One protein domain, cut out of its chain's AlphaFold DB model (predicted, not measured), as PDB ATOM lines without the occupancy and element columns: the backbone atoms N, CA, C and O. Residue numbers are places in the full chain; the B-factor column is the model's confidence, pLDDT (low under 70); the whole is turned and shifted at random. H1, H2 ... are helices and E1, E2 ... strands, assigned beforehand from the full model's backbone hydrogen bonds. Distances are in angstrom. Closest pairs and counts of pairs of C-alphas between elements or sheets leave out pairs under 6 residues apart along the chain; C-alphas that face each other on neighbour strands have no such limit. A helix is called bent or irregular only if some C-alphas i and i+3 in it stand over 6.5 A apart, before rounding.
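Overview. This is residues 30 to 180 of the 216 residues of an uncharacterized protein of Chitinophaga parva (UniProt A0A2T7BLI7). The model is a helical body shaped like a V: helices H1 to H4 fold over each other on one side, and the long hairpin of H6 and H7 makes the other side, meeting H4 through the early turns of H7. Short H5 sits in the opening of the V, packed on H1, and the small strand hairpin of E1 and E2 lies at the far edge of the H1 to H4 side. The printed part has 151 residues, with E1, E2 and then H1 to H7 along the chain; the two strands form an antiparallel sheet, and the class is mostly helix. It is compact, with a radius of gyration of the C-alphas of 15.6 A, and spans 45 by 37 by 25 A.

Arrangement. E1, residues 30 to 32, and E2, residues 35 to 38, form an antiparallel hairpin at 147 degrees, with N 30 and O 37 at 2.9 A and N 32 and O 35 at 2.8 A, within hydrogen-bond range. Residues 31 to 32 also pair in parallel with residues 76 to 77. H1, residues 39 to 48, touches residues 64 to 72 of H2, residues 54 to 74, in a helical hairpin, closest at the C-alphas of Glu 43 and Ile 68, 7.4 A, at a shallow tilt of 32 degrees. H2 touches H3, residues 80 to 94, at a steep tilt of 60 degrees; the C-alphas of Gly 67 and Phe 87 come closest, 4.2 A. H3 and H4, residues 97 to 115, form a helical hairpin at a shallow tilt of 7 degrees, closest at the C-alphas of Leu 92 and Lys 100, 6.4 A. H5, residues 120 to 125, touches H1 at the C-alphas of Tyr 45 and Ile 125, 5.2 A, and touches H4 only at the corner. H6, residues 134 to 153, and H7, residues 157 to 179, form a helical hairpin at 16 degrees, closest at the C-alphas of Phe 151 and Phe 160, 5.2 A. H4, the hub, touches H7 at the C-alphas of Asn 105 and Ala 159, 5.0 A; H4, H6 and H7 are an up and down bundle, each running against the one before. Every O i to N i+4 pair is within hydrogen-bond range in H1, H3, H5, H6 and H7, against 15 of 17 in H2 and 13 of 15 in H4.

Along the chain. C-alpha 30 begins E1 at (-16.235, -10.614, 70.131). H2 is 30.9 A long, with a kink of 36 degrees near residue 61; it is irregular, C-alphas 55 and 58 being 8.5 A apart. H4, 27.7 A, is irregular too, with C-alphas 98 and 101 7.3 A apart. H6 measures 28.9 A, and H7, 31.4 A, ends at C-alpha 179, (0.222, -1.699, 35.711).

Size, cuts and confidence. The C-alphas of Arg 93 and Ser 180 are the two farthest apart, 45.8 A. The printed part has no cut; the link from H5 to H6 is short and the other links are tight. Mean pLDDT of the printed part is 85.3, and it is under 70 at residues 50 to 57 and 179 to 180.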
ATOM      1  N   VAL A  30     -16.868 -11.398  69.066       84.00
ATOM      2  CA  VAL A  30     -16.235 -10.614  70.131       84.00
ATOM      3  C   VAL A  30     -16.759  -9.190  70.058       84.00
ATOM      4  O   VAL A  30     -16.697  -8.551  69.006       84.00
ATOM      5  N   THR A  31     -17.242  -8.653  71.172       85.69
ATOM      6  CA  THR A  31     -17.694  -7.260  71.227       85.69
ATOM      7  C   THR A  31     -16.523  -6.342  71.559       85.69
ATOM      8  O   THR A  31     -15.843  -6.522  72.567       85.69
ATOM      9  N   ILE A  32     -16.290  -5.333  70.721       86.38
ATOM     10  CA  ILE A  32     -15.276  -4.292  70.901       86.38
ATOM     11  C   ILE A  32     -15.981  -2.934  70.879       86.38
ATOM     12  O   ILE A  32     -16.427  -2.455  69.832       86.38
ATOM     13  N   GLY A  33     -16.085  -2.299  72.044       87.19
ATOM     14  CA  GLY A  33     -16.898  -1.103  72.227       87.19
ATOM     15  C   GLY A  33     -18.360  -1.414  71.911       87.19
ATOM     16  O   GLY A  33     -18.983  -2.216  72.595       87.19
ATOM     17  N   VAL A  34     -18.882  -0.799  70.850       83.69
ATOM     18  CA  VAL A  34     -20.265  -0.988  70.372       83.69
ATOM     19  C   VAL A  34     -20.377  -1.938  69.174       83.69
ATOM     20  O   VAL A  34     -21.469  -2.140  68.653       83.69
ATOM     21  N   LYS A  35     -19.258  -2.488  68.684       84.75
ATOM     22  CA  LYS A  35     -19.230  -3.332  67.484       84.75
ATOM     23  C   LYS A  35     -19.000  -4.786  67.853       84.75
ATOM     24  O   LYS A  35     -18.078  -5.096  68.600       84.75
ATOM     25  N   THR A  36     -19.776  -5.669  67.249       84.81
ATOM     26  CA  THR A  36     -19.568  -7.113  67.320       84.81
ATOM     27  C   THR A  36     -18.740  -7.544  66.114       84.81
ATOM     28  O   THR A  36     -19.093  -7.250  64.973       84.81
ATOM     29  N   VAL A  37     -17.586  -8.154  66.372       82.56
ATOM     30  CA  VAL A  37     -16.609  -8.548  65.357       82.56
ATOM     31  C   VAL A  37     -16.501 -10.070  65.341       82.56
ATOM     32  O   VAL A  37     -16.122 -10.655  66.358       82.56
ATOM     33  N   PRO A  38     -16.755 -10.713  64.193       84.06
ATOM     34  CA  PRO A  38     -16.514 -12.137  64.039       84.06
ATOM     35  C   PRO A  38     -15.048 -12.498  64.272       84.06
ATOM     36  O   PRO A  38     -14.139 -11.849  63.739       84.06
ATOM     37  N   VAL A  39     -14.804 -13.583  65.008       83.00
ATOM     38  CA  VAL A  39     -13.442 -14.058  65.302       83.00
ATOM     39  C   VAL A  39     -12.619 -14.297  64.041       83.00
ATOM     40  O   VAL A  39     -11.434 -13.977  64.037       83.00
ATOM     41  N   PHE A  40     -13.219 -14.771  62.944       82.12
ATOM     42  CA  PHE A  40     -12.474 -15.014  61.705       82.12
ATOM     43  C   PHE A  40     -11.846 -13.729  61.120       82.12
ATOM     44  O   PHE A  40     -10.833 -13.798  60.422       82.12
ATOM     45  N   LEU A  41     -12.407 -12.543  61.398       83.44
ATOM     46  CA  LEU A  41     -11.812 -11.265  60.985       83.44
ATOM     47  C   LEU A  41     -10.603 -10.903  61.850       83.44
ATOM     48  O   LEU A  41      -9.592 -10.439  61.321       83.44
ATOM     49  N   LEU A  42     -10.681 -11.152  63.162       84.12
ATOM     50  CA  LEU A  42      -9.527 -11.035  64.059       84.12
ATOM     51  C   LEU A  42      -8.435 -12.023  63.645       84.12
ATOM     52  O   LEU A  42      -7.262 -11.661  63.575       84.12
ATOM     53  N   GLU A  43      -8.833 -13.243  63.278       81.88
ATOM     54  CA  GLU A  43      -7.925 -14.265  62.781       81.88
ATOM     55  C   GLU A  43      -7.159 -13.782  61.542       81.88
ATOM     56  O   GLU A  43      -5.928 -13.822  61.497       81.88
ATOM     57  N   ARG A  44      -7.884 -13.264  60.545       84.12
ATOM     58  CA  ARG A  44      -7.281 -12.712  59.326       84.12
ATOM     59  C   ARG A  44      -6.350 -11.544  59.608       84.12
ATOM     60  O   ARG A  44      -5.279 -11.490  59.013       84.12
ATOM     61  N   TYR A  45      -6.733 -10.639  60.506       86.06
ATOM     62  CA  TYR A  45      -5.923  -9.475  60.848       86.06
ATOM     63  C   TYR A  45      -4.549  -9.877  61.397       86.06
ATOM     64  O   TYR A  45      -3.521  -9.518  60.824       86.06
ATOM     65  N   TYR A  46      -4.516 -10.683  62.458       84.69
ATOM     66  CA  TYR A  46      -3.252 -11.062  63.083       84.69
ATOM     67  C   TYR A  46      -2.434 -12.022  62.196       84.69
ATOM     68  O   TYR A  46      -1.206 -11.934  62.183       84.69
ATOM     69  N   ARG A  47      -3.075 -12.911  61.415       78.38
ATOM     70  CA  ARG A  47      -2.359 -13.789  60.465       78.38
ATOM     71  C   ARG A  47      -1.798 -13.041  59.271       78.38
ATOM     72  O   ARG A  47      -0.761 -13.433  58.749       78.38
ATOM     73  N   GLY A  48      -2.473 -11.993  58.819       72.44
ATOM     74  CA  GLY A  48      -2.061 -11.255  57.634       72.44
ATOM     75  C   GLY A  48      -0.755 -10.472  57.819       72.44
ATOM     76  O   GLY A  48      -0.071 -10.195  56.843       72.44
ATOM     77  N   LEU A  49      -0.341 -10.214  59.063       70.56
ATOM     78  CA  LEU A  49       0.993  -9.688  59.390       70.56
ATOM     79  C   LEU A  49       2.086 -10.763  59.389       70.56
ATOM     80  O   LEU A  49       3.268 -10.459  59.269       70.56
ATOM     81  N   HIS A  50       1.686 -12.030  59.487       65.56
ATOM     82  CA  HIS A  50       2.553 -13.205  59.466       65.56
ATOM     83  C   HIS A  50       2.714 -13.773  58.042       65.56
ATOM     84  O   HIS A  50       3.138 -14.916  57.862       65.56
ATOM     85  N   LEU A  51       2.346 -13.035  56.989       51.16
ATOM     86  CA  LEU A  51       2.419 -13.561  55.627       51.16
ATOM     87  C   LEU A  51       3.888 -13.865  55.253       51.16
ATOM     88  O   LEU A  51       4.665 -12.990  54.879       51.16
ATOM     89  N   TYR A  52       4.214 -15.161  55.358       50.06
ATOM     90  CA  TYR A  52       5.381 -15.887  54.848       50.06
ATOM     91  C   TYR A  52       6.652 -15.985  55.700       50.06
ATOM     92  O   TYR A  52       7.741 -15.917  55.137       50.06
ATOM     93  N   ASP A  53       6.562 -16.269  57.008       51.47
ATOM     94  CA  ASP A  53       7.684 -16.941  57.698       51.47
ATOM     95  C   ASP A  53       7.508 -18.468  57.688       51.47
ATOM     96  O   ASP A  53       6.751 -19.040  58.474       51.47
ATOM     97  N   SER A  54       8.167 -19.134  56.735       49.28
ATOM     98  CA  SER A  54       8.042 -20.578  56.483       49.28
ATOM     99  C   SER A  54       8.650 -21.451  57.586       49.28
ATOM    100  O   SER A  54       8.203 -22.581  57.769       49.28
ATOM    101  N   HIS A  55       9.616 -20.940  58.356       53.94
ATOM    102  CA  HIS A  55      10.306 -21.724  59.387       53.94
ATOM    103  C   HIS A  55       9.465 -21.995  60.644       53.94
ATOM    104  O   HIS A  55       9.680 -23.009  61.303       53.94
ATOM    105  N   SER A  56       8.466 -21.157  60.939       63.34
ATOM    106  CA  SER A  56       7.730 -21.194  62.216       63.34
ATOM    107  C   SER A  56       6.225 -21.399  62.051       63.34
ATOM    108  O   SER A  56       5.472 -21.197  62.998       63.34
ATOM    109  N   PHE A  57       5.747 -21.815  60.871       68.12
ATOM    110  CA  PHE A  57       4.312 -21.850  60.548       68.12
ATOM    111  C   PHE A  57       3.459 -22.640  61.556       68.12
ATOM    112  O   PHE A  57       2.380 -22.189  61.941       68.12
ATOM    113  N   ARG A  58       3.936 -23.807  62.018       74.44
ATOM    114  CA  ARG A  58       3.217 -24.626  63.014       74.44
ATOM    115  C   ARG A  58       3.170 -23.946  64.382       74.44
ATOM    116  O   ARG A  58       2.093 -23.854  64.965       74.44
ATOM    117  N   THR A  59       4.304 -23.431  64.852       78.81
ATOM    118  CA  THR A  59       4.418 -22.702  66.125       78.81
ATOM    119  C   THR A  59       3.558 -21.445  66.112       78.81
ATOM    120  O   THR A  59       2.763 -21.228  67.020       78.81
ATOM    121  N   ALA A  60       3.638 -20.662  65.038       77.06
ATOM    122  CA  ALA A  60       2.826 -19.475  64.838       77.06
ATOM    123  C   ALA A  60       1.338 -19.810  64.873       77.06
ATOM    124  O   ALA A  60       0.587 -19.162  65.591       77.06
ATOM    125  N   ARG A  61       0.915 -20.861  64.161       79.06
ATOM    126  CA  ARG A  61      -0.477 -21.318  64.151       79.06
ATOM    127  C   ARG A  61      -0.959 -21.755  65.536       79.06
ATOM    128  O   ARG A  61      -2.079 -21.419  65.904       79.06
ATOM    129  N   TYR A  62      -0.136 -22.476  66.290       82.75
ATOM    130  CA  TYR A  62      -0.470 -22.889  67.653       82.75
ATOM    131  C   TYR A  62      -0.630 -21.685  68.589       82.75
ATOM    132  O   TYR A  62      -1.670 -21.520  69.223       82.75
ATOM    133  N   LEU A  63       0.364 -20.796  68.615       85.00
ATOM    134  CA  LEU A  63       0.330 -19.575  69.418       85.00
ATOM    135  C   LEU A  63      -0.859 -18.687  69.040       85.00
ATOM    136  O   LEU A  63      -1.535 -18.137  69.905       85.00
ATOM    137  N   PHE A  64      -1.178 -18.618  67.750       84.69
ATOM    138  CA  PHE A  64      -2.356 -17.931  67.249       84.69
ATOM    139  C   PHE A  64      -3.650 -18.429  67.888       84.69
ATOM    140  O   PHE A  64      -4.454 -17.632  68.367       84.69
ATOM    141  N   SER A  65      -3.846 -19.751  67.888       83.94
ATOM    142  CA  SER A  65      -5.023 -20.385  68.476       83.94
ATOM    143  C   SER A  65      -5.150 -20.040  69.957       83.94
ATOM    144  O   SER A  65      -6.234 -19.657  70.384       83.94
ATOM    145  N   LEU A  66      -4.046 -20.064  70.710       88.31
ATOM    146  CA  LEU A  66      -4.041 -19.670  72.123       88.31
ATOM    147  C   LEU A  66      -4.429 -18.201  72.329       88.31
ATOM    148  O   LEU A  66      -5.204 -17.874  73.229       88.31
ATOM    149  N   GLY A  67      -3.903 -17.308  71.486       89.88
ATOM    150  CA  GLY A  67      -4.239 -15.888  71.523       89.88
ATOM    151  C   GLY A  67      -5.726 -15.638  71.261       89.88
ATOM    152  O   GLY A  67      -6.370 -14.900  72.006       89.88
ATOM    153  N   ILE A  68      -6.287 -16.274  70.227       89.50
ATOM    154  CA  ILE A  68      -7.713 -16.160  69.890       89.50
ATOM    155  C   ILE A  68      -8.596 -16.769  70.978       89.50
ATOM    156  O   ILE A  68      -9.577 -16.146  71.374       89.50
ATOM    157  N   GLU A  69      -8.245 -17.939  71.505       88.69
ATOM    158  CA  GLU A  69      -9.001 -18.590  72.576       88.69
ATOM    159  C   GLU A  69      -9.102 -17.687  73.816       88.69
ATOM    160  O   GLU A  69     -10.179 -17.529  74.391       88.69
ATOM    161  N   ALA A  70      -8.005 -17.025  74.195       91.12
ATOM    162  CA  ALA A  70      -8.003 -16.069  75.298       91.12
ATOM    163  C   ALA A  70      -8.903 -14.850  75.030       91.12
ATOM    164  O   ALA A  70      -9.559 -14.349  75.948       91.12
ATOM    165  N   VAL A  71      -8.955 -14.379  73.781       90.75
ATOM    166  CA  VAL A  71      -9.849 -13.288  73.373       90.75
ATOM    167  C   VAL A  71     -11.316 -13.725  73.451       90.75
ATOM    168  O   VAL A  71     -12.128 -13.003  74.030       90.75
ATOM    169  N   ILE A  72     -11.647 -14.916  72.944       88.81
ATOM    170  CA  ILE A  72     -13.009 -15.475  72.969       88.81
ATOM    171  C   ILE A  72     -13.498 -15.667  74.401       88.81
ATOM    172  O   ILE A  72     -14.597 -15.231  74.729       88.81
ATOM    173  N   LYS A  73     -12.671 -16.257  75.276       87.88
ATOM    174  CA  LYS A  73     -13.019 -16.483  76.690       87.88
ATOM    175  C   LYS A  73     -13.405 -15.199  77.418       87.88
ATOM    176  O   LYS A  73     -14.219 -15.238  78.333       87.88
ATOM    177  N   LYS A  74     -12.815 -14.065  77.030       89.12
ATOM    178  CA  LYS A  74     -13.156 -12.759  77.600       89.12
ATOM    179  C   LYS A  74     -14.406 -12.146  76.963       89.12
ATOM    180  O   LYS A  74     -15.160 -11.471  77.658       89.12
ATOM    181  N   GLY A  75     -14.620 -12.360  75.664       82.81
ATOM    182  CA  GLY A  75     -15.854 -12.046  74.931       82.81
ATOM    183  C   GLY A  75     -16.137 -10.559  74.679       82.81
ATOM    184  O   GLY A  75     -16.598 -10.201  73.599       82.81
ATOM    185  N   THR A  76     -15.829  -9.669  75.628       88.31
ATOM    186  CA  THR A  76     -16.130  -8.231  75.538       88.31
ATOM    187  C   THR A  76     -14.927  -7.355  75.894       88.31
ATOM    188  O   THR A  76     -14.162  -7.612  76.829       88.31
ATOM    189  N   PHE A  77     -14.743  -6.289  75.118       91.94
ATOM    190  CA  PHE A  77     -13.607  -5.376  75.200       91.94
ATOM    191  C   PHE A  77     -14.062  -3.936  74.999       91.94
ATOM    192  O   PHE A  77     -14.960  -3.661  74.210       91.94
ATOM    193  N   LYS A  78     -13.402  -2.984  75.668       90.62
ATOM    194  CA  LYS A  78     -13.689  -1.555  75.476       90.62
ATOM    195  C   LYS A  78     -13.048  -1.017  74.196       90.62
ATOM    196  O   LYS A  78     -13.663  -0.224  73.492       90.62
ATOM    197  N   ARG A  79     -11.808  -1.425  73.900       88.62
ATOM    198  CA  ARG A  79     -11.014  -0.936  72.760       88.62
ATOM    199  C   ARG A  79     -10.283  -2.076  72.057       88.62
ATOM    200  O   ARG A  79      -9.973  -3.088  72.679       88.62
ATOM    201  N   GLN A  80      -9.921  -1.867  70.788       86.94
ATOM    202  CA  GLN A  80      -9.094  -2.813  70.021       86.94
ATOM    203  C   GLN A  80      -7.762  -3.105  70.726       86.94
ATOM    204  O   GLN A  80      -7.384  -4.263  70.844       86.94
ATOM    205  N   LEU A  81      -7.122  -2.083  71.302       89.00
ATOM    206  CA  LEU A  81      -5.881  -2.242  72.066       89.00
ATOM    207  C   LEU A  81      -6.010  -3.257  73.217       89.00
ATOM    208  O   LEU A  81      -5.045  -3.938  73.555       89.00
ATOM    209  N   ASP A  82      -7.191  -3.369  73.832       91.38
ATOM    210  CA  ASP A  82      -7.429  -4.330  74.911       91.38
ATOM    211  C   ASP A  82      -7.513  -5.769  74.369       91.38
ATOM    212  O   ASP A  82      -7.102  -6.703  75.057       91.38
ATOM    213  N   VAL A  83      -7.994  -5.940  73.132       91.31
ATOM    214  CA  VAL A  83      -7.981  -7.219  72.407       91.31
ATOM    215  C   VAL A  83      -6.545  -7.610  72.087       91.31
ATOM    216  O   VAL A  83      -6.131  -8.713  72.437       91.31
ATOM    217  N   ASP A  84      -5.776  -6.691  71.499       91.44
ATOM    218  CA  ASP A  84      -4.382  -6.928  71.115       91.44
ATOM    219  C   ASP A  84      -3.544  -7.295  72.355       91.44
ATOM    220  O   ASP A  84      -2.772  -8.254  72.345       91.44
ATOM    221  N   ARG A  85      -3.761  -6.597  73.482       93.19
ATOM    222  CA  ARG A  85      -3.131  -6.918  74.772       93.19
ATOM    223  C   ARG A  85      -3.498  -8.311  75.268       93.19
ATOM    224  O   ARG A  85      -2.603  -9.042  75.681       93.19
ATOM    225  N   THR A  86      -4.778  -8.685  75.256       94.25
ATOM    226  CA  THR A  86      -5.207 -10.023  75.690       94.25
ATOM    227  C   THR A  86      -4.625 -11.114  74.789       94.25
ATOM    228  O   THR A  86      -4.099 -12.096  75.311       94.25
ATOM    229  N   PHE A  87      -4.638 -10.905  73.473       93.25
ATOM    230  CA  PHE A  87      -4.065 -11.813  72.483       93.25
ATOM    231  C   PHE A  87      -2.565 -12.043  72.726       93.25
ATOM    232  O   PHE A  87      -2.140 -13.169  72.990       93.25
ATOM    233  N   PHE A  88      -1.755 -10.978  72.732       93.19
ATOM    234  CA  PHE A  88      -0.304 -11.107  72.901       93.19
ATOM    235  C   PHE A  88       0.104 -11.537  74.314       93.19
ATOM    236  O   PHE A  88       1.093 -12.248  74.465       93.19
ATOM    237  N   ALA A  89      -0.651 -11.169  75.353       94.69
ATOM    238  CA  ALA A  89      -0.366 -11.626  76.714       94.69
ATOM    239  C   ALA A  89      -0.608 -13.130  76.894       94.69
ATOM    240  O   ALA A  89       0.040 -13.739  77.743       94.69
ATOM    241  N   ALA A  90      -1.547 -13.723  76.153       93.62
ATOM    242  CA  ALA A  90      -1.741 -15.171  76.145       93.62
ATOM    243  C   ALA A  90      -0.588 -15.870  75.414       93.62
ATOM    244  O   ALA A  90       0.004 -16.802  75.949       93.62
ATOM    245  N   ILE A  91      -0.198 -15.353  74.246       91.75
ATOM    246  CA  ILE A  91       0.918 -15.897  73.466       91.75
ATOM    247  C   ILE A  91       2.226 -15.852  74.255       91.75
ATOM    248  O   ILE A  91       2.900 -16.869  74.360       91.75
ATOM    249  N   LEU A  92       2.571 -14.703  74.841       91.50
ATOM    250  CA  LEU A  92       3.826 -14.523  75.580       91.50
ATOM    251  C   LEU A  92       3.914 -15.379  76.850       91.50
ATOM    252  O   LEU A  92       5.014 -15.697  77.300       91.50
ATOM    253  N   ARG A  93       2.766 -15.742  77.437       91.69
ATOM    254  CA  ARG A  93       2.704 -16.660  78.581       91.69
ATOM    255  C   ARG A  93       2.963 -18.107  78.177       91.69
ATOM    256  O   ARG A  93       3.558 -18.839  78.957       91.69
ATOM    257  N   SER A  94       2.527 -18.495  76.982       87.19
ATOM    258  CA  SER A  94       2.591 -19.882  76.514       87.19
ATOM    259  C   SER A  94       3.745 -20.166  75.553       87.19
ATOM    260  O   SER A  94       4.017 -21.328  75.268       87.19
ATOM    261  N   CYS A  95       4.412 -19.142  75.015       86.50
ATOM    262  CA  CYS A  95       5.529 -19.339  74.101       86.50
ATOM    263  C   CYS A  95       6.786 -19.794  74.849       86.50
ATOM    264  O   CYS A  95       7.126 -19.261  75.912       86.50
ATOM    265  N   GLU A  96       7.522 -20.733  74.256       84.62
ATOM    266  CA  GLU A  96       8.830 -21.123  74.778       84.62
ATOM    267  C   GLU A  96       9.783 -19.913  74.791       84.62
ATOM    268  O   GLU A  96       9.661 -19.025  73.938       84.62
ATOM    269  N   PRO A  97      10.762 -19.867  75.716       87.38
ATOM    270  CA  PRO A  97      11.704 -18.753  75.820       87.38
ATOM    271  C   PRO A  97      12.382 -18.380  74.495       87.38
ATOM    272  O   PRO A  97      12.519 -17.196  74.205       87.38
ATOM    273  N   ALA A  98      12.709 -19.371  73.659       84.19
ATOM    274  CA  ALA A  98      13.347 -19.170  72.357       84.19
ATOM    275  C   ALA A  98      12.497 -18.363  71.353       84.19
ATOM    276  O   ALA A  98      13.043 -17.759  70.433       84.19
ATOM    277  N   PHE A  99      11.170 -18.324  71.522       83.69
ATOM    278  CA  PHE A  99      10.257 -17.602  70.629       83.69
ATOM    279  C   PHE A  99       9.819 -16.237  71.173       83.69
ATOM    280  O   PHE A  99       9.117 -15.511  70.469       83.69
ATOM    281  N   LYS A 100      10.213 -15.858  72.397       87.50
ATOM    282  CA  LYS A 100       9.748 -14.611  73.033       87.50
ATOM    283  C   LYS A 100      10.118 -13.371  72.232       87.50
ATOM    284  O   LYS A 100       9.244 -12.549  71.968       87.50
ATOM    285  N   ASP A 101      11.366 -13.274  71.785       87.38
ATOM    286  CA  ASP A 101      11.830 -12.132  70.990       87.38
ATOM    287  C   ASP A 101      11.080 -12.038  69.665       87.38
ATOM    288  O   ASP A 101      10.704 -10.955  69.221       87.38
ATOM    289  N   TRP A 102      10.798 -13.182  69.044       85.75
ATOM    290  CA  TRP A 102      10.028 -13.241  67.809       85.75
ATOM    291  C   TRP A 102       8.580 -12.771  68.000       85.75
ATOM    292  O   TRP A 102       8.101 -11.922  67.246       85.75
ATOM    293  N   VAL A 103       7.905 -13.235  69.055       88.00
ATOM    294  CA  VAL A 103       6.558 -12.764  69.412       88.00
ATOM    295  C   VAL A 103       6.563 -11.271  69.744       88.00
ATOM    296  O   VAL A 103       5.636 -10.555  69.364       88.00
ATOM    297  N   GLN A 104       7.594 -10.784  70.435       90.31
ATOM    298  CA  GLN A 104       7.709  -9.377  70.805       90.31
ATOM    299  C   GLN A 104       7.892  -8.491  69.563       90.31
ATOM    300  O   GLN A 104       7.130  -7.546  69.386       90.31
ATOM    301  N   ASN A 105       8.771  -8.872  68.630       89.50
ATOM    302  CA  ASN A 105       8.900  -8.207  67.328       89.50
ATOM    303  C   ASN A 105       7.569  -8.171  66.558       89.50
ATOM    304  O   ASN A 105       7.214  -7.146  65.976       89.50
ATOM    305  N   TRP A 106       6.815  -9.274  66.559       87.75
ATOM    306  CA  TRP A 106       5.499  -9.322  65.921       87.75
ATOM    307  C   TRP A 106       4.519  -8.340  66.572       87.75
ATOM    308  O   TRP A 106       3.876  -7.558  65.870       87.75
ATOM    309  N   LYS A 107       4.440  -8.333  67.904       90.62
ATOM    310  CA  LYS A 107       3.624  -7.381  68.663       90.62
ATOM    311  C   LYS A 107       3.997  -5.935  68.329       90.62
ATOM    312  O   LYS A 107       3.099  -5.127  68.111       90.62
ATOM    313  N   ASP A 108       5.285  -5.617  68.249       91.75
ATOM    314  CA  ASP A 108       5.754  -4.258  67.966       91.75
ATOM    315  C   ASP A 108       5.382  -3.807  66.546       91.75
ATOM    316  O   ASP A 108       4.945  -2.670  66.359       91.75
ATOM    317  N   VAL A 109       5.429  -4.709  65.558       91.06
ATOM    318  CA  VAL A 109       4.891  -4.455  64.209       91.06
ATOM    319  C   VAL A 109       3.395  -4.140  64.255       91.06
ATOM    320  O   VAL A 109       2.954  -3.162  63.650       91.06
ATOM    321  N   VAL A 110       2.605  -4.933  64.989       89.75
ATOM    322  CA  VAL A 110       1.154  -4.701  65.115       89.75
ATOM    323  C   VAL A 110       0.879  -3.336  65.735       89.75
ATOM    324  O   VAL A 110       0.008  -2.615  65.251       89.75
ATOM    325  N   VAL A 111       1.635  -2.962  66.771       90.31
ATOM    326  CA  VAL A 111       1.505  -1.656  67.424       90.31
ATOM    327  C   VAL A 111       1.754  -0.535  66.417       90.31
ATOM    328  O   VAL A 111       0.863   0.293  66.252       90.31
ATOM    329  N   GLN A 112       2.875  -0.556  65.688       91.56
ATOM    330  CA  GLN A 112       3.206   0.492  64.710       91.56
ATOM    331  C   GLN A 112       2.129   0.644  63.625       91.56
ATOM    332  O   GLN A 112       1.686   1.753  63.324       91.56
ATOM    333  N   LEU A 113       1.634  -0.473  63.085       89.94
ATOM    334  CA  LEU A 113       0.577  -0.444  62.072       89.94
ATOM    335  C   LEU A 113      -0.764   0.033  62.636       89.94
ATOM    336  O   LEU A 113      -1.505   0.725  61.942       89.94
ATOM    337  N   SER A 114      -1.080  -0.307  63.888       86.12
ATOM    338  CA  SER A 114      -2.317   0.126  64.548       86.12
ATOM    339  C   SER A 114      -2.316   1.610  64.926       86.12
ATOM    340  O   SER A 114      -3.384   2.212  65.022       86.12
ATOM    341  N   THR A 115      -1.135   2.196  65.148       87.75
ATOM    342  CA  THR A 115      -0.975   3.623  65.461       87.75
ATOM    343  C   THR A 115      -0.956   4.506  64.221       87.75
ATOM    344  O   THR A 115      -1.179   5.713  64.332       87.75
ATOM    345  N   SER A 116      -0.709   3.927  63.044       87.88
ATOM    346  CA  SER A 116      -0.782   4.656  61.783       87.88
ATOM    347  C   SER A 116      -2.215   5.105  61.477       87.88
ATOM    348  O   SER A 116      -3.194   4.434  61.803       87.88
ATOM    349  N   ARG A 117      -2.347   6.250  60.798       87.06
ATOM    350  CA  ARG A 117      -3.641   6.743  60.286       87.06
ATOM    351  C   ARG A 117      -4.097   5.989  59.033       87.06
ATOM    352  O   ARG A 117      -5.246   6.130  58.615       87.06
ATOM    353  N   ILE A 118      -3.204   5.209  58.427       88.94
ATOM    354  CA  ILE A 118      -3.472   4.412  57.235       88.94
ATOM    355  C   ILE A 118      -4.328   3.189  57.595       88.94
ATOM    356  O   ILE A 118      -4.163   2.554  58.635       88.94
ATOM    357  N   ARG A 119      -5.248   2.809  56.699       85.31
ATOM    358  CA  ARG A 119      -6.200   1.698  56.892       85.31
ATOM    359  C   ARG A 119      -5.566   0.310  56.693       85.31
ATOM    360  O   ARG A 119      -6.121  -0.535  55.991       85.31
ATOM    361  N   PHE A 120      -4.417   0.049  57.318       88.56
ATOM    362  CA  PHE A 120      -3.703  -1.228  57.195       88.56
ATOM    363  C   PHE A 120      -4.559  -2.422  57.611       88.56
ATOM    364  O   PHE A 120      -4.570  -3.439  56.923       88.56
ATOM    365  N   LYS A 121      -5.324  -2.289  58.701       85.94
ATOM    366  CA  LYS A 121      -6.213  -3.349  59.192       85.94
ATOM    367  C   LYS A 121      -7.184  -3.833  58.112       85.94
ATOM    368  O   LYS A 121      -7.295  -5.038  57.897       85.94
ATOM    369  N   ASP A 122      -7.837  -2.910  57.414       85.56
ATOM    370  CA  ASP A 122      -8.802  -3.249  56.365       85.56
ATOM    371  C   ASP A 122      -8.095  -3.888  55.169       85.56
ATOM    372  O   ASP A 122      -8.522  -4.933  54.677       85.56
ATOM    373  N   TYR A 123      -6.962  -3.313  54.754       87.06
ATOM    374  CA  TYR A 123      -6.141  -3.873  53.685       87.06
ATOM    375  C   TYR A 123      -5.758  -5.333  53.967       87.06
ATOM    376  O   TYR A 123      -5.923  -6.201  53.108       87.06
ATOM    377  N   ILE A 124      -5.314  -5.624  55.190       85.88
ATOM    378  CA  ILE A 124      -4.900  -6.959  55.622       85.88
ATOM    379  C   ILE A 124      -6.090  -7.928  55.651       85.88
ATOM    380  O   ILE A 124      -6.023  -9.012  55.068       85.88
ATOM    381  N   ILE A 125      -7.195  -7.540  56.294       84.06
ATOM    382  CA  ILE A 125      -8.398  -8.377  56.434       84.06
ATOM    383  C   ILE A 125      -8.977  -8.764  55.066       84.06
ATOM    384  O   ILE A 125      -9.396  -9.909  54.865       84.06
ATOM    385  N   HIS A 126      -8.974  -7.821  54.122       82.31
ATOM    386  CA  HIS A 126      -9.476  -8.013  52.763       82.31
ATOM    387  C   HIS A 126      -8.398  -8.496  51.780       82.31
ATOM    388  O   HIS A 126      -8.652  -8.558  50.578       82.31
ATOM    389  N   GLN A 127      -7.207  -8.869  52.266       78.25
ATOM    390  CA  GLN A 127      -6.109  -9.420  51.459       78.25
ATOM    391  C   GLN A 127      -5.724  -8.531  50.261       78.25
ATOM    392  O   GLN A 127      -5.432  -9.014  49.160       78.25
ATOM    393  N   GLY A 128      -5.767  -7.216  50.468       75.19
ATOM    394  CA  GLY A 128      -5.480  -6.196  49.467       75.19
ATOM    395  C   GLY A 128      -6.600  -5.922  48.465       75.19
ATOM    396  O   GLY A 128      -6.375  -5.194  47.507       75.19
ATOM    397  N   ARG A 129      -7.806  -6.467  48.669       76.50
ATOM    398  CA  ARG A 129      -9.004  -6.168  47.861       76.50
ATOM    399  C   ARG A 129      -9.792  -4.981  48.423       76.50
ATOM    400  O   ARG A 129     -11.007  -5.059  48.574       76.50
ATOM    401  N   VAL A 130      -9.087  -3.927  48.819       79.69
ATOM    402  CA  VAL A 130      -9.707  -2.676  49.264       79.69
ATOM    403  C   VAL A 130      -9.592  -1.676  48.127       79.69
ATOM    404  O   VAL A 130      -8.502  -1.511  47.572       79.69
ATOM    405  N   ASP A 131     -10.697  -1.007  47.808       80.31
ATOM    406  CA  ASP A 131     -10.721   0.069  46.821       80.31
ATOM    407  C   ASP A 131      -9.943   1.268  47.368       80.31
ATOM    408  O   ASP A 131     -10.439   2.074  48.157       80.31
ATOM    409  N   LEU A 132      -8.673   1.341  46.982       83.75
ATOM    410  CA  LEU A 132      -7.772   2.435  47.305       83.75
ATOM    411  C   LEU A 132      -7.380   3.138  46.010       83.75
ATOM    412  O   LEU A 132      -7.055   2.514  44.998       83.75
ATOM    413  N   THR A 133      -7.362   4.462  46.058       87.69
ATOM    414  CA  THR A 133      -6.835   5.280  44.965       87.69
ATOM    415  C   THR A 133      -5.330   5.062  44.801       87.69
ATOM    416  O   THR A 133      -4.624   4.691  45.743       87.69
ATOM    417  N   LYS A 134      -4.794   5.383  43.616       87.12
ATOM    418  CA  LYS A 134      -3.344   5.351  43.350       87.12
ATOM    419  C   LYS A 134      -2.543   6.145  44.392       87.12
ATOM    420  O   LYS A 134      -1.446   5.734  44.758       87.12
ATOM    421  N   ARG A 135      -3.096   7.268  44.864       90.69
ATOM    422  CA  ARG A 135      -2.505   8.107  45.913       90.69
ATOM    423  C   ARG A 135      -2.465   7.383  47.260       90.69
ATOM    424  O   ARG A 135      -1.399   7.298  47.847       90.69
ATOM    425  N   GLN A 136      -3.584   6.808  47.698       90.50
ATOM    426  CA  GLN A 136      -3.654   6.067  48.964       90.50
ATOM    427  C   GLN A 136      -2.723   4.850  48.984       90.50
ATOM    428  O   GLN A 136      -2.144   4.540  50.018       90.50
ATOM    429  N   TYR A 137      -2.542   4.176  47.844       89.00
ATOM    430  CA  TYR A 137      -1.548   3.110  47.732       89.00
ATOM    431  C   TYR A 137      -0.114   3.617  47.912       89.00
ATOM    432  O   TYR A 137       0.659   2.982  48.619       89.00
ATOM    433  N   LYS A 138       0.242   4.753  47.300       89.75
ATOM    434  CA  LYS A 138       1.571   5.356  47.477       89.75
ATOM    435  C   LYS A 138       1.814   5.772  48.926       89.75
ATOM    436  O   LYS A 138       2.833   5.395  49.484       89.75
ATOM    437  N   GLU A 139       0.844   6.446  49.543       93.38
ATOM    438  CA  GLU A 139       0.899   6.822  50.965       93.38
ATOM    439  C   GLU A 139       1.085   5.583  51.860       93.38
ATOM    440  O   GLU A 139       1.869   5.599  52.804       93.38
ATOM    441  N   MET A 140       0.410   4.474  51.539       93.00
ATOM    442  CA  MET A 140       0.553   3.209  52.261       93.00
ATOM    443  C   MET A 140       1.943   2.574  52.084       93.00
ATOM    444  O   MET A 140       2.477   2.032  53.049       93.00
ATOM    445  N   ILE A 141       2.531   2.636  50.884       92.12
ATOM    446  CA  ILE A 141       3.892   2.138  50.612       92.12
ATOM    447  C   ILE A 141       4.927   2.971  51.379       92.12
ATOM    448  O   ILE A 141       5.749   2.403  52.095       92.12
ATOM    449  N   GLU A 142       4.842   4.301  51.293       94.25
ATOM    450  CA  GLU A 142       5.740   5.230  51.995       94.25
ATOM    451  C   GLU A 142       5.695   5.018  53.516       94.25
ATOM    452  O   GLU A 142       6.732   4.930  54.174       94.25
ATOM    453  N   GLU A 143       4.497   4.856  54.083       95.50
ATOM    454  CA  GLU A 143       4.325   4.587  55.510       95.50
ATOM    455  C   GLU A 143       4.955   3.249  55.929       95.50
ATOM    456  O   GLU A 143       5.625   3.159  56.961       95.50
ATOM    457  N   VAL A 144       4.793   2.196  55.123       93.94
ATOM    458  CA  VAL A 144       5.428   0.898  55.395       93.94
ATOM    459  C   VAL A 144       6.947   0.998  55.322       93.94
ATOM    460  O   VAL A 144       7.627   0.387  56.151       93.94
ATOM    461  N   ASP A 145       7.489   1.782  54.393       95.06
ATOM    462  CA  ASP A 145       8.926   2.023  54.289       95.06
ATOM    463  C   ASP A 145       9.479   2.801  55.485       95.06
ATOM    464  O   ASP A 145      10.543   2.441  56.001       95.06
ATOM    465  N   ASN A 146       8.732   3.779  55.998       95.94
ATOM    466  CA  ASN A 146       9.080   4.498  57.223       95.94
ATOM    467  C   ASN A 146       9.116   3.557  58.435       95.94
ATOM    468  O   ASN A 146      10.107   3.523  59.170       95.94
ATOM    469  N   ILE A 147       8.080   2.732  58.618       95.38
ATOM    470  CA  ILE A 147       8.018   1.755  59.717       95.38
ATOM    471  C   ILE A 147       9.140   0.709  59.582       95.38
ATOM    472  O   ILE A 147       9.792   0.339  60.561       95.38
ATOM    473  N   LYS A 148       9.418   0.248  58.358       94.62
ATOM    474  CA  LYS A 148      10.544  -0.645  58.054       94.62
ATOM    475  C   LYS A 148      11.880   0.004  58.444       94.62
ATOM    476  O   LYS A 148      12.697  -0.639  59.104       94.62
ATOM    477  N   GLY A 149      12.096   1.271  58.088       95.31
ATOM    478  CA  GLY A 149      13.280   2.051  58.466       95.31
ATOM    479  C   GLY A 149      13.438   2.208  59.981       95.31
ATOM    480  O   GLY A 149      14.535   2.018  60.505       95.31
ATOM    481  N   PHE A 150      12.338   2.449  60.696       96.12
ATOM    482  CA  PHE A 150      12.308   2.511  62.159       96.12
ATOM    483  C   PHE A 150      12.813   1.213  62.808       96.12
ATOM    484  O   PHE A 150      13.722   1.248  63.639       96.12
ATOM    485  N   PHE A 151      12.319   0.047  62.377       95.62
ATOM    486  CA  PHE A 151      12.793  -1.234  62.921       95.62
ATOM    487  C   PHE A 151      14.250  -1.545  62.568       95.62
ATOM    488  O   PHE A 151      14.947  -2.196  63.348       95.62
ATOM    489  N   ARG A 152      14.738  -1.059  61.419       95.44
ATOM    490  CA  ARG A 152      16.163  -1.138  61.076       95.44
ATOM    491  C   ARG A 152      17.012  -0.317  62.050       95.44
ATOM    492  O   ARG A 152      18.032  -0.819  62.511       95.44
ATOM    493  N   ALA A 153      16.589   0.905  62.373       95.69
ATOM    494  CA  ALA A 153      17.303   1.785  63.298       95.69
ATOM    495  C   ALA A 153      17.355   1.223  64.729       95.69
ATOM    496  O   ALA A 153      18.369   1.364  65.405       95.69
ATOM    497  N   LEU A 154      16.301   0.525  65.164       94.56
ATOM    498  CA  LEU A 154      16.253  -0.150  66.467       94.56
ATOM    499  C   LEU A 154      16.982  -1.502  66.512       94.56
ATOM    500  O   LEU A 154      16.920  -2.190  67.527       94.56
ATOM    501  N   ASN A 155      17.649  -1.907  65.426       92.94
ATOM    502  CA  ASN A 155      18.291  -3.215  65.306       92.94
ATOM    503  C   ASN A 155      17.332  -4.381  65.626       92.94
ATOM    504  O   ASN A 155      17.682  -5.335  66.320       92.94
ATOM    505  N   MET A 156      16.099  -4.300  65.112       91.56
ATOM    506  CA  MET A 156      15.052  -5.316  65.258       91.56
ATOM    507  C   MET A 156      14.902  -6.108  63.944       91.56
ATOM    508  O   MET A 156      13.962  -5.880  63.172       91.56
ATOM    509  N   PRO A 157      15.818  -7.047  63.630       87.75
ATOM    510  CA  PRO A 157      15.910  -7.659  62.302       87.75
ATOM    511  C   PRO A 157      14.670  -8.474  61.923       87.75
ATOM    512  O   PRO A 157      14.334  -8.587  60.745       87.75
ATOM    513  N   GLN A 158      13.968  -9.055  62.898       86.50
ATOM    514  CA  GLN A 158      12.764  -9.839  62.625       86.50
ATOM    515  C   GLN A 158      11.574  -8.943  62.268       86.50
ATOM    516  O   GLN A 158      10.916  -9.200  61.261       86.50
ATOM    517  N   ALA A 159      11.354  -7.856  63.017       90.12
ATOM    518  CA  ALA A 159      10.341  -6.853  62.690       90.12
ATOM    519  C   ALA A 159      10.617  -6.191  61.329       90.12
ATOM    520  O   ALA A 159       9.715  -6.079  60.498       90.12
ATOM    521  N   PHE A 160      11.883  -5.859  61.046       91.69
ATOM    522  CA  PHE A 160      12.307  -5.362  59.735       91.69
ATOM    523  C   PHE A 160      11.935  -6.329  58.601       91.69
ATOM    524  O   PHE A 160      11.347  -5.917  57.602       91.69
ATOM    525  N   ARG A 161      12.231  -7.629  58.754       87.94
ATOM    526  CA  ARG A 161      11.903  -8.651  57.743       87.94
ATOM    527  C   ARG A 161      10.399  -8.808  57.526       87.94
ATOM    528  O   ARG A 161       9.979  -8.969  56.382       87.94
ATOM    529  N   LEU A 162       9.594  -8.744  58.589       87.12
ATOM    530  CA  LEU A 162       8.132  -8.774  58.478       87.12
ATOM    531  C   LEU A 162       7.620  -7.587  57.654       87.12
ATOM    532  O   LEU A 162       6.870  -7.780  56.697       87.12
ATOM    533  N   MET A 163       8.095  -6.378  57.958       90.75
ATOM    534  CA  MET A 163       7.706  -5.177  57.217       90.75
ATOM    535  C   MET A 163       8.196  -5.182  55.768       90.75
ATOM    536  O   MET A 163       7.457  -4.768  54.880       90.75
ATOM    537  N   ALA A 164       9.390  -5.713  55.491       89.62
ATOM    538  CA  ALA A 164       9.884  -5.876  54.125       89.62
ATOM    539  C   ALA A 164       8.997  -6.821  53.292       89.62
ATOM    540  O   ALA A 164       8.683  -6.527  52.143       89.62
ATOM    541  N   ARG A 165       8.528  -7.934  53.873       86.81
ATOM    542  CA  ARG A 165       7.580  -8.837  53.192       86.81
ATOM    543  C   ARG A 165       6.234  -8.163  52.941       86.81
ATOM    544  O   ARG A 165       5.654  -8.338  51.870       86.81
ATOM    545  N   PHE A 166       5.749  -7.389  53.908       87.38
ATOM    546  CA  PHE A 166       4.502  -6.647  53.759       87.38
ATOM    547  C   PHE A 166       4.598  -5.576  52.660       87.38
ATOM    548  O   PHE A 166       3.710  -5.499  51.813       87.38
ATOM    549  N   SER A 167       5.711  -4.838  52.614       89.38
ATOM    550  CA  SER A 167       6.062  -3.895  51.541       89.38
ATOM    551  C   SER A 167       6.018  -4.568  50.163       89.38
ATOM    552  O   SER A 167       5.252  -4.140  49.305       89.38
ATOM    553  N   ASN A 168       6.692  -5.711  49.988       86.75
ATOM    554  CA  ASN A 168       6.667  -6.454  48.720       86.75
ATOM    555  C   ASN A 168       5.245  -6.882  48.310       86.75
ATOM    556  O   ASN A 168       4.877  -6.820  47.137       86.75
ATOM    557  N   SER A 169       4.421  -7.322  49.271       83.56
ATOM    558  CA  SER A 169       3.024  -7.688  49.002       83.56
ATOM    559  C   SER A 169       2.190  -6.485  48.553       83.56
ATOM    560  O   SER A 169       1.309  -6.636  47.703       83.56
ATOM    561  N   LEU A 170       2.435  -5.310  49.137       86.50
ATOM    562  CA  LEU A 170       1.770  -4.059  48.777       86.50
ATOM    563  C   LEU A 170       2.166  -3.599  47.376       86.50
ATOM    564  O   LEU A 170       1.288  -3.310  46.563       86.50
ATOM    565  N   GLU A 171       3.463  -3.591  47.078       85.88
ATOM    566  CA  GLU A 171       3.999  -3.218  45.769       85.88
ATOM    567  C   GLU A 171       3.473  -4.129  44.659       85.88
ATOM    568  O   GLU A 171       3.011  -3.640  43.629       85.88
ATOM    569  N   TRP A 172       3.448  -5.446  44.889       84.00
ATOM    570  CA  TRP A 172       2.905  -6.401  43.922       84.00
ATOM    571  C   TRP A 172       1.412  -6.172  43.644       84.00
ATOM    572  O   TRP A 172       0.948  -6.262  42.503       84.00
ATOM    573  N   ARG A 173       0.624  -5.844  44.677       80.56
ATOM    574  CA  ARG A 173      -0.791  -5.483  44.499       80.56
ATOM    575  C   ARG A 173      -0.941  -4.180  43.726       80.56
ATOM    576  O   ARG A 173      -1.754  -4.120  42.807       80.56
ATOM    577  N   TYR A 174      -0.144  -3.171  44.060       83.12
ATOM    578  CA  TYR A 174      -0.129  -1.893  43.361       83.12
ATOM    579  C   TYR A 174       0.209  -2.060  41.874       83.12
ATOM    580  O   TYR A 174      -0.521  -1.554  41.019       83.12
ATOM    581  N   SER A 175       1.259  -2.822  41.551       81.56
ATOM    582  CA  SER A 175       1.643  -3.103  40.166       81.56
ATOM    583  C   SER A 175       0.555  -3.872  39.424       81.56
ATOM    584  O   SER A 175       0.242  -3.558  38.283       81.56
ATOM    585  N   THR A 176      -0.088  -4.841  40.073       80.62
ATOM    586  CA  THR A 176      -1.166  -5.610  39.443       80.62
ATOM    587  C   THR A 176      -2.401  -4.752  39.166       80.62
ATOM    588  O   THR A 176      -3.045  -4.947  38.152       80.62
ATOM    589  N   ILE A 177      -2.747  -3.797  40.030       78.19
ATOM    590  CA  ILE A 177      -3.958  -2.976  39.846       78.19
ATOM    591  C   ILE A 177      -3.730  -1.842  38.841       78.19
ATOM    592  O   ILE A 177      -4.614  -1.541  38.046       78.19
ATOM    593  N   PHE A 178      -2.559  -1.200  38.875       74.88
ATOM    594  CA  PHE A 178      -2.298   0.009  38.081       74.88
ATOM    595  C   PHE A 178      -1.362  -0.206  36.888       74.88
ATOM    596  O   PHE A 178      -1.194   0.718  36.096       74.88
ATOM    597  N   TYR A 179      -0.745  -1.384  36.766       69.31
ATOM    598  CA  TYR A 179       0.222  -1.699  35.711       69.31
ATOM    599  C   TYR A 179      -0.022  -3.065  35.038       69.31
ATOM    600  O   TYR A 179       0.819  -3.508  34.253       69.31
ATOM    601  N   SER A 180      -1.155  -3.747  35.281       55.34
ATOM    602  CA  SER A 180      -1.496  -4.965  34.533       55.34
ATOM    603  C   SER A 180      -1.912  -4.649  33.087       55.34
ATOM    604  O   SER A 180      -3.072  -4.357  32.814       55.34
TER     605      SER A 180